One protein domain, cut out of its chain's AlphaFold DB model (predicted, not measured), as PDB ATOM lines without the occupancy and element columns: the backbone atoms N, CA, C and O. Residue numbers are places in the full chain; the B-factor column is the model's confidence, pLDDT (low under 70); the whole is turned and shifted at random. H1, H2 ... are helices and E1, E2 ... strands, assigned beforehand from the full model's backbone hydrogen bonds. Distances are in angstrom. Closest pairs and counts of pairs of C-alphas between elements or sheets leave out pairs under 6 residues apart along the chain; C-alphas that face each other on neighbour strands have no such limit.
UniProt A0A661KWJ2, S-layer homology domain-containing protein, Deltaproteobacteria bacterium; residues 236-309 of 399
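Overview. This is residues 236 to 309 of the 399 residues of the protein "S-layer homology domain-containing protein" of Deltaproteobacteria bacterium (UniProt A0A661KWJ2). With little regular structure, this is an elongated body: the two-stranded hairpin E1 and E2 lies at one end, H3 is in the middle with H1 crossing it, and loop residues 254 to 259 stick out at the other end, past H2. The 74 printed residues run H1, H2, H3, E1, E2; the sheet is antiparallel, and the class is mixed, with under half of the residues in named elements. It is compact, radius of gyration of the C-alphas 12.8 A, spanning 41 by 25 by 20 A.

Arrangement. E1, residues 294 to 296, and E2, residues 301 to 303, form an antiparallel hairpin; N 294 and O 303 are 2.9 A apart, within hydrogen-bond range. H3, residues 277 to 285, touches H1, residues 236 to 243, about perpendicular at 84 degrees; the closest C-alphas, Ala 239 and Glu 279, are 5.3 A apart. H2, residues 247 to 252, is close but not clearly touching H3, closest C-alphas Asp 248 and Thr 282 at 6.9 A. Every O i to N i+4 pair is within hydrogen-bond range in H1, H2 and H3.

Along the chain. H3 is 12.1 A long and H1 10.4 A, from C-alpha 236 at (154.404, 148.315, 260.350). E2 ends with C-alpha 303 at (140.263, 144.302, 253.851).

Size, cuts and confidence. The C-alphas farthest apart, Pro 256 and Leu 298, are 41.5 A apart. The printed part has no cut; the link from H2 to H3 is long, and residue 256 is under pLDDT 70.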
ATOM      1  N   ASP A 236     153.032 147.880 260.051       98.12
ATOM      2  CA  ASP A 236     154.404 148.315 260.350       98.12
ATOM      3  C   ASP A 236     155.096 148.877 259.101       98.12
ATOM      4  O   ASP A 236     155.721 149.934 259.158       98.12
ATOM      5  N   VAL A 237     154.947 148.205 257.952       98.00
ATOM      6  CA  VAL A 237     155.500 148.703 256.683       98.00
ATOM      7  C   VAL A 237     154.831 150.014 256.275       98.00
ATOM      8  O   VAL A 237     155.530 150.955 255.913       98.00
ATOM      9  N   ALA A 238     153.501 150.113 256.375       97.62
ATOM     10  CA  ALA A 238     152.792 151.356 256.073       97.62
ATOM     11  C   ALA A 238     153.266 152.521 256.958       97.62
ATOM     12  O   ALA A 238     153.552 153.598 256.435       97.62
ATOM     13  N   ALA A 239     153.414 152.281 258.265       97.00
ATOM     14  CA  ALA A 239     153.904 153.271 259.216       97.00
ATOM     15  C   ALA A 239     155.305 153.766 258.844       97.00
ATOM     16  O   ALA A 239     155.504 154.964 258.688       97.00
ATOM     17  N   LEU A 240     156.264 152.868 258.588       95.81
ATOM     18  CA  LEU A 240     157.618 153.290 258.208       95.81
ATOM     19  C   LEU A 240     157.664 154.043 256.876       95.81
ATOM     20  O   LEU A 240     158.409 155.015 256.746       95.81
ATOM     21  N   LEU A 241     156.879 153.623 255.880       95.19
ATOM     22  CA  LEU A 241     156.844 154.323 254.596       95.19
ATOM     23  C   LEU A 241     156.315 155.758 254.753       95.19
ATOM     24  O   LEU A 241     156.799 156.689 254.114       95.19
ATOM     25  N   VAL A 242     155.323 155.976 255.604       93.94
ATOM     26  CA  VAL A 242     154.716 157.303 255.748       93.94
ATOM     27  C   VAL A 242     155.493 158.170 256.735       93.94
ATOM     28  O   VAL A 242     155.804 159.320 256.418       93.94
ATOM     29  N   ASP A 243     155.869 157.622 257.882       92.19
ATOM     30  CA  ASP A 243     156.433 158.399 258.982       92.19
ATOM     31  C   ASP A 243     157.936 158.626 258.824       92.19
ATOM     32  O   ASP A 243     158.403 159.740 259.058       92.19
ATOM     33  N   GLU A 244     158.692 157.623 258.360       89.81
ATOM     34  CA  GLU A 244     160.152 157.746 258.250       89.81
ATOM     35  C   GLU A 244     160.602 158.346 256.923       89.81
ATOM     36  O   GLU A 244     161.494 159.194 256.905       89.81
ATOM     37  N   ILE A 245     160.012 157.919 255.800       89.31
ATOM     38  CA  ILE A 245     160.417 158.417 254.472       89.31
ATOM     39  C   ILE A 245     159.470 159.472 253.910       89.31
ATOM     40  O   ILE A 245     159.757 160.025 252.857       89.31
ATOM     41  N   HIS A 246     158.366 159.794 254.589       90.88
ATOM     42  CA  HIS A 246     157.401 160.791 254.117       90.88
ATOM     43  C   HIS A 246     156.866 160.493 252.710       90.88
ATOM     44  O   HIS A 246     156.790 161.399 251.872       90.88
ATOM     45  N   LEU A 247     156.469 159.235 252.461       90.69
ATOM     46  CA  LEU A 247     155.987 158.735 251.163       90.69
ATOM     47  C   LEU A 247     155.061 159.720 250.439       90.69
ATOM     48  O   LEU A 247     155.213 159.962 249.244       90.69
ATOM     49  N   ASP A 248     154.123 160.323 251.174       88.62
ATOM     50  CA  ASP A 248     153.151 161.249 250.603       88.62
ATOM     51  C   ASP A 248     153.790 162.485 249.964       88.62
ATOM     52  O   ASP A 248     153.431 162.890 248.857       88.62
ATOM     53  N   LYS A 249     154.776 163.075 250.645       87.69
ATOM     54  CA  LYS A 249     155.505 164.246 250.150       87.69
ATOM     55  C   LYS A 249     156.363 163.875 248.944       87.69
ATOM     56  O   LYS A 249     156.373 164.606 247.957       87.69
ATOM     57  N   LEU A 250     157.026 162.719 249.000       85.75
ATOM     58  CA  LEU A 250     157.891 162.237 247.921       85.75
ATOM     59  C   LEU A 250     157.123 162.002 246.621       85.75
ATOM     60  O   LEU A 250     157.563 162.420 245.552       85.75
ATOM     61  N   PHE A 251     155.969 161.342 246.697       87.00
ATOM     62  CA  PHE A 251     155.175 161.061 245.506       87.00
ATOM     63  C   PHE A 251     154.417 162.286 244.999       87.00
ATOM     64  O   PHE A 251     154.398 162.528 243.792       87.00
ATOM     65  N   SER A 252     153.846 163.100 245.890       85.38
ATOM     66  CA  SER A 252     153.144 164.321 245.469       85.38
ATOM     67  C   SER A 252     154.071 165.336 244.800       85.38
ATOM     68  O   SER A 252     153.656 165.962 243.826       85.38
ATOM     69  N   GLY A 253     155.331 165.441 245.236       81.19
ATOM     70  CA  GLY A 253     156.334 166.318 244.621       81.19
ATOM     71  C   GLY A 253     156.628 166.015 243.147       81.19
ATOM     72  O   GLY A 253     157.055 166.906 242.418       81.19
ATOM     73  N   ARG A 254     156.350 164.791 242.675       76.69
ATOM     74  CA  ARG A 254     156.542 164.397 241.267       76.69
ATOM     75  C   ARG A 254     155.329 164.636 240.376       76.69
ATOM     76  O   ARG A 254     155.428 164.486 239.159       76.69
ATOM     77  N   ILE A 255     154.182 164.994 240.950       75.62
ATOM     78  CA  ILE A 255     152.965 165.278 240.190       75.62
ATOM     79  C   ILE A 255     152.827 166.801 240.069       75.62
ATOM     80  O   ILE A 255     152.440 167.458 241.035       75.62
ATOM     81  N   PRO A 256     153.079 167.391 238.885       67.25
ATOM     82  CA  PRO A 256     153.113 168.848 238.730       67.25
ATOM     83  C   PRO A 256     151.745 169.514 238.929       67.25
ATOM     84  O   PRO A 256     151.663 170.709 239.198       67.25
ATOM     85  N   VAL A 257     150.649 168.757 238.802       76.00
ATOM     86  CA  VAL A 257     149.283 169.284 238.871       76.00
ATOM     87  C   VAL A 257     148.533 168.656 240.042       76.00
ATOM     88  O   VAL A 257     148.202 167.473 240.003       76.00
ATOM     89  N   LYS A 258     148.179 169.465 241.049       72.12
ATOM     90  CA  LYS A 258     147.486 168.999 242.267       72.12
ATOM     91  C   LYS A 258     146.162 168.271 241.999       72.12
ATOM     92  O   LYS A 258     145.827 167.354 242.738       72.12
ATOM     93  N   SER A 259     145.421 168.629 240.947       71.44
ATOM     94  CA  SER A 259     144.168 167.940 240.589       71.44
ATOM     95  C   SER A 259     144.372 166.508 240.079       71.44
ATOM     96  O   SER A 259     143.411 165.745 240.051       71.44
ATOM     97  N   LYS A 260     145.605 166.135 239.710       79.25
ATOM     98  CA  LYS A 260     145.990 164.772 239.317       79.25
ATOM     99  C   LYS A 260     146.495 163.929 240.490       79.25
ATOM    100  O   LYS A 260     146.883 162.784 240.274       79.25
ATOM    101  N   LEU A 261     146.535 164.480 241.708       77.88
ATOM    102  CA  LEU A 261     146.895 163.699 242.887       77.88
ATOM    103  C   LEU A 261     145.832 162.621 243.134       77.88
ATOM    104  O   LEU A 261     144.636 162.917 243.032       77.88
ATOM    105  N   PRO A 262     146.248 161.391 243.473       82.06
ATOM    106  CA  PRO A 262     145.304 160.328 243.758       82.06
ATOM    107  C   PRO A 262     144.471 160.672 244.995       82.06
ATOM    108  O   PRO A 262     144.959 161.261 245.966       82.06
ATOM    109  N   LYS A 263     143.193 160.297 244.945       81.25
ATOM    110  CA  LYS A 263     142.268 160.379 246.075       81.25
ATOM    111  C   LYS A 263     142.076 158.988 246.661       81.25
ATOM    112  O   LYS A 263     142.287 157.984 245.989       81.25
ATOM    113  N   VAL A 264     141.706 158.942 247.936       80.12
ATOM    114  CA  VAL A 264     141.301 157.691 248.572       80.12
ATOM    115  C   VAL A 264     139.829 157.487 248.270       80.12
ATOM    116  O   VAL A 264     138.992 158.211 248.804       80.12
ATOM    117  N   ASP A 265     139.528 156.505 247.429       77.06
ATOM    118  CA  ASP A 265     138.145 156.181 247.069       77.06
ATOM    119  C   ASP A 265     137.474 155.271 248.112       77.06
ATOM    120  O   ASP A 265     136.250 155.228 248.217       77.06
ATOM    121  N   PHE A 266     138.272 154.549 248.908       85.88
ATOM    122  CA  PHE A 266     137.793 153.588 249.896       85.88
ATOM    123  C   PHE A 266     138.799 153.392 251.038       85.88
ATOM    124  O   PHE A 266     139.989 153.185 250.796       85.88
ATOM    125  N   VAL A 267     138.308 153.400 252.282       89.94
ATOM    126  CA  VAL A 267     139.068 152.994 253.473       89.94
ATOM    127  C   VAL A 267     138.480 151.675 253.988       89.94
ATOM    128  O   VAL A 267     137.297 151.645 254.334       89.94
ATOM    129  N   PRO A 268     139.264 150.583 254.044       93.62
ATOM    130  CA  PRO A 268     138.787 149.304 254.557       93.62
ATOM    131  C   PRO A 268     138.308 149.381 256.009       93.62
ATOM    132  O   PRO A 268     138.903 150.067 256.842       93.62
ATOM    133  N   ALA A 269     137.253 148.631 256.337       93.69
ATOM    134  CA  ALA A 269     136.648 148.670 257.669       93.69
ATOM    135  C   ALA A 269     137.625 148.259 258.787       93.69
ATOM    136  O   ALA A 269     137.575 148.811 259.881       93.69
ATOM    137  N   ASP A 270     138.558 147.346 258.499       95.00
ATOM    138  CA  ASP A 270     139.585 146.882 259.439       95.00
ATOM    139  C   ASP A 270     140.748 147.871 259.646       95.00
ATOM    140  O   ASP A 270     141.711 147.557 260.345       95.00
ATOM    141  N   VAL A 271     140.664 149.064 259.047       95.81
ATOM    142  CA  VAL A 271     141.646 150.147 259.182       95.81
ATOM    143  C   VAL A 271     141.124 151.287 260.052       95.81
ATOM    144  O   VAL A 271     141.936 151.959 260.676       95.81
ATOM    145  N   MET A 272     139.805 151.507 260.120       90.56
ATOM    146  CA  MET A 272     139.217 152.724 260.707       90.56
ATOM    147  C   MET A 272     139.677 152.983 262.149       90.56
ATOM    148  O   MET A 272     140.120 154.088 262.454       90.56
ATOM    149  N   ASP A 273     139.669 151.946 262.989       92.50
ATOM    150  CA  ASP A 273     140.062 152.030 264.404       92.50
ATOM    151  C   ASP A 273     141.516 151.592 264.659       92.50
ATOM    152  O   ASP A 273     141.950 151.439 265.802       92.50
ATOM    153  N   HIS A 274     142.297 151.354 263.599       96.25
ATOM    154  CA  HIS A 274     143.685 150.931 263.740       96.25
ATOM    155  C   HIS A 274     144.580 152.126 264.131       96.25
ATOM    156  O   HIS A 274     144.447 153.197 263.539       96.25
ATOM    157  N   PRO A 275     145.566 151.967 265.042       95.31
ATOM    158  CA  PRO A 275     146.473 153.057 265.424       95.31
ATOM    159  C   PRO A 275     147.221 153.699 264.249       95.31
ATOM    160  O   PRO A 275     147.486 154.894 264.272       95.31
ATOM    161  N   PHE A 276     147.519 152.901 263.219       96.56
ATOM    162  CA  PHE A 276     148.157 153.344 261.972       96.56
ATOM    163  C   PHE A 276     147.169 153.618 260.823       96.56
ATOM    164  O   PHE A 276     147.470 153.371 259.654       96.56
ATOM    165  N   SER A 277     145.934 154.032 261.129       96.31
ATOM    166  CA  SER A 277     144.888 154.213 260.113       96.31
ATOM    167  C   SER A 277     145.260 155.252 259.051       96.31
ATOM    168  O   SER A 277     144.974 155.052 257.868       96.31
ATOM    169  N   LYS A 278     145.945 156.334 259.438       95.75
ATOM    170  CA  LYS A 278     146.370 157.414 258.531       95.75
ATOM    171  C   LYS A 278     147.467 156.958 257.575       95.75
ATOM    172  O   LYS A 278     147.422 157.259 256.379       95.75
ATOM    173  N   GLU A 279     148.427 156.205 258.088       96.81
ATOM    174  CA  GLU A 279     149.575 155.693 257.351       96.81
ATOM    175  C   GLU A 279     149.108 154.624 256.357       96.81
ATOM    176  O   GLU A 279     149.430 154.681 255.168       96.81
ATOM    177  N   ILE A 280     148.228 153.721 256.804       97.25
ATOM    178  CA  ILE A 280     147.580 152.724 255.944       97.25
ATOM    179  C   ILE A 280     146.760 153.402 254.837       97.25
ATOM    180  O   ILE A 280     146.881 153.061 253.660       97.25
ATOM    181  N   THR A 281     145.955 154.401 255.189       95.56
ATOM    182  CA  THR A 281     145.155 155.155 254.213       95.56
ATOM    183  C   THR A 281     146.042 155.846 253.176       95.56
ATOM    184  O   THR A 281     145.701 155.902 251.996       95.56
ATOM    185  N   THR A 282     147.220 156.321 253.585       94.94
ATOM    186  CA  THR A 282     148.189 156.952 252.685       94.94
ATOM    187  C   THR A 282     148.810 155.949 251.714       94.94
ATOM    188  O   THR A 282     148.894 156.247 250.525       94.94
ATOM    189  N   VAL A 283     149.201 154.749 252.153       95.50
ATOM    190  CA  VAL A 283     149.730 153.740 251.212       95.50
ATOM    191  C   VAL A 283     148.656 153.224 250.247       95.50
ATOM    192  O   VAL A 283     148.967 152.977 249.081       95.50
ATOM    193  N   ILE A 284     147.393 153.144 250.686       94.25
ATOM    194  CA  ILE A 284     146.244 152.833 249.817       94.25
ATOM    195  C   ILE A 284     146.040 153.948 248.786       94.25
ATOM    196  O   ILE A 284     145.907 153.654 247.600       94.25
ATOM    197  N   LYS A 285     146.093 155.222 249.206       93.69
ATOM    198  CA  LYS A 285     146.012 156.392 248.309       93.69
ATOM    199  C   LYS A 285     147.006 156.294 247.156       93.69
ATOM    200  O   LYS A 285     146.675 156.593 246.016       93.69
ATOM    201  N   TRP A 286     148.232 155.878 247.455       92.81
ATOM    202  CA  TRP A 286     149.308 155.756 246.471       92.81
ATOM    203  C   TRP A 286     149.350 154.409 245.748       92.81
ATOM    204  O   TRP A 286     150.272 154.163 244.962       92.81
ATOM    205  N   ASN A 287     148.360 153.548 246.003       92.69
ATOM    206  CA  ASN A 287     148.222 152.211 245.441       92.69
ATOM    207  C   ASN A 287     149.550 151.438 245.460       92.69
ATOM    208  O   ASN A 287     150.025 150.978 244.419       92.69
ATOM    209  N   VAL A 288     150.226 151.418 246.616       94.50
ATOM    210  CA  VAL A 288     151.530 150.755 246.757       94.50
ATOM    211  C   VAL A 288     151.346 149.249 246.583       94.50
ATOM    212  O   VAL A 288     150.639 148.615 247.373       94.50
ATOM    213  N   ARG A 289     151.980 148.673 245.556       93.88
ATOM    214  CA  ARG A 289     151.826 147.252 245.218       93.88
ATOM    215  C   ARG A 289     152.247 146.383 246.393       93.88
ATOM    216  O   ARG A 289     153.301 146.597 246.982       93.88
ATOM    217  N   GLY A 290     151.434 145.389 246.735       91.56
ATOM    218  CA  GLY A 290     151.678 144.531 247.896       91.56
ATOM    219  C   GLY A 290     151.128 145.096 249.208       91.56
ATOM    220  O   GLY A 290     150.980 144.332 250.160       91.56
ATOM    221  N   LEU A 291     150.716 146.367 249.255       95.38
ATOM    222  CA  LEU A 291     149.955 146.980 250.355       95.38
ATOM    223  C   LEU A 291     148.514 147.329 249.942       95.38
ATOM    224  O   LEU A 291     147.825 148.068 250.636       95.38
ATOM    225  N   GLU A 292     148.005 146.747 248.859       92.19
ATOM    226  CA  GLU A 292     146.602 146.914 248.468       92.19
ATOM    227  C   GLU A 292     145.655 146.177 249.427       92.19
ATOM    228  O   GLU A 292     146.021 145.162 250.034       92.19
ATOM    229  N   ALA A 293     144.414 146.659 249.540       92.88
ATOM    230  CA  ALA A 293     143.347 145.903 250.187       92.88
ATOM    231  C   ALA A 293     143.027 144.646 249.360       92.88
ATOM    232  O   ALA A 293     142.905 144.703 248.137       92.88
ATOM    233  N   LYS A 294     142.880 143.500 250.028       91.62
ATOM    234  CA  LYS A 294     142.594 142.210 249.387       91.62
ATOM    235  C   LYS A 294     141.148 141.813 249.672       91.62
ATOM    236  O   LYS A 294     140.660 142.000 250.785       91.62
ATOM    237  N   TYR A 295     140.467 141.258 248.671       93.31
ATOM    238  CA  TYR A 295     139.114 140.739 248.855       93.31
ATOM    239  C   TYR A 295     139.136 139.530 249.795       93.31
ATOM    240  O   TYR A 295     139.788 138.520 249.518       93.31
ATOM    241  N   ASP A 296     138.417 139.635 250.906       92.94
ATOM    242  CA  ASP A 296     138.253 138.570 251.881       92.94
ATOM    243  C   ASP A 296     136.951 137.813 251.600       92.94
ATOM    244  O   ASP A 296     135.853 138.374 251.613       92.94
ATOM    245  N   LYS A 297     137.074 136.512 251.323       92.56
ATOM    246  CA  LYS A 297     135.929 135.666 250.962       92.56
ATOM    247  C   LYS A 297     134.955 135.448 252.121       92.56
ATOM    248  O   LYS A 297     133.779 135.206 251.859       92.56
ATOM    249  N   LEU A 298     135.433 135.499 253.365       92.06
ATOM    250  CA  LEU A 298     134.623 135.253 254.556       92.06
ATOM    251  C   LEU A 298     133.764 136.475 254.877       92.06
ATOM    252  O   LEU A 298     132.559 136.344 255.072       92.06
ATOM    253  N   THR A 299     134.368 137.663 254.887       91.88
ATOM    254  CA  THR A 299     133.655 138.916 255.186       91.88
ATOM    255  C   THR A 299     132.995 139.537 253.956       91.88
ATOM    256  O   THR A 299     132.220 140.480 254.100       91.88
ATOM    257  N   LYS A 300     133.283 139.017 252.753       93.50
ATOM    258  CA  LYS A 300     132.831 139.549 251.454       93.50
ATOM    259  C   LYS A 300     133.166 141.034 251.276       93.50
ATOM    260  O   LYS A 300     132.407 141.783 250.665       93.50
ATOM    261  N   ALA A 301     134.307 141.456 251.816       92.31
ATOM    262  CA  ALA A 301     134.761 142.840 251.797       92.31
ATOM    263  C   ALA A 301     136.246 142.927 251.435       92.31
ATOM    264  O   ALA A 301     137.022 142.005 251.691       92.31
ATOM    265  N   TYR A 302     136.654 144.059 250.865       93.31
ATOM    266  CA  TYR A 302     138.070 144.383 250.716       93.31
ATOM    267  C   TYR A 302     138.628 144.815 252.069       93.31
ATOM    268  O   TYR A 302     138.150 145.784 252.657       93.31
ATOM    269  N   LEU A 303     139.627 144.084 252.555       95.75
ATOM    270  CA  LEU A 303     140.263 144.302 253.851       95.75
ATOM    271  C   LEU A 303     141.756 144.566 253.673       95.75
ATOM    272  O   LEU A 303     142.407 143.959 252.817       95.75
ATOM    273  N   PHE A 304     142.318 145.454 254.491       96.44
ATOM    274  CA  PHE A 304     143.756 145.724 254.455       96.44
ATOM    275  C   PHE A 304     144.561 144.658 255.201       96.44
ATOM    276  O   PHE A 304     145.705 144.403 254.835       96.44
ATOM    277  N   LYS A 305     143.981 144.027 256.226       96.50
ATOM    278  CA  LYS A 305     144.609 143.050 257.125       96.50
ATOM    279  C   LYS A 305     145.878 143.598 257.797       96.50
ATOM    280  O   LYS A 305     146.958 143.039 257.604       96.50
ATOM    281  N   PRO A 306     145.781 144.671 258.608       97.31
ATOM    282  CA  PRO A 306     146.948 145.360 259.166       97.31
ATOM    283  C   PRO A 306     147.881 144.457 259.976       97.31
ATOM    284  O   PRO A 306     149.089 144.653 259.921       97.31
ATOM    285  N   GLY A 307     147.342 143.445 260.667       96.44
ATOM    286  CA  GLY A 307     148.113 142.500 261.478       96.44
ATOM    287  C   GLY A 307     148.750 141.332 260.716       96.44
ATOM    288  O   GLY A 307     149.417 140.511 261.339       96.44
ATOM    289  N   PHE A 308     148.551 141.206 259.397       96.81
ATOM    290  CA  PHE A 308     149.183 140.125 258.633       96.81
ATOM    291  C   PHE A 308     150.674 140.401 258.462       96.81
ATOM    292  O   PHE A 308     151.069 141.514 258.110       96.81
ATOM    293  N   TYR A 309     151.491 139.375 258.692       98.19
ATOM    294  CA  TYR A 309     152.931 139.447 258.483       98.19
ATOM    295  C   TYR A 309     153.276 139.462 256.996       98.19
ATOM    296  O   TYR A 309     152.632 138.778 256.200       98.19
TER     297      TYR A 309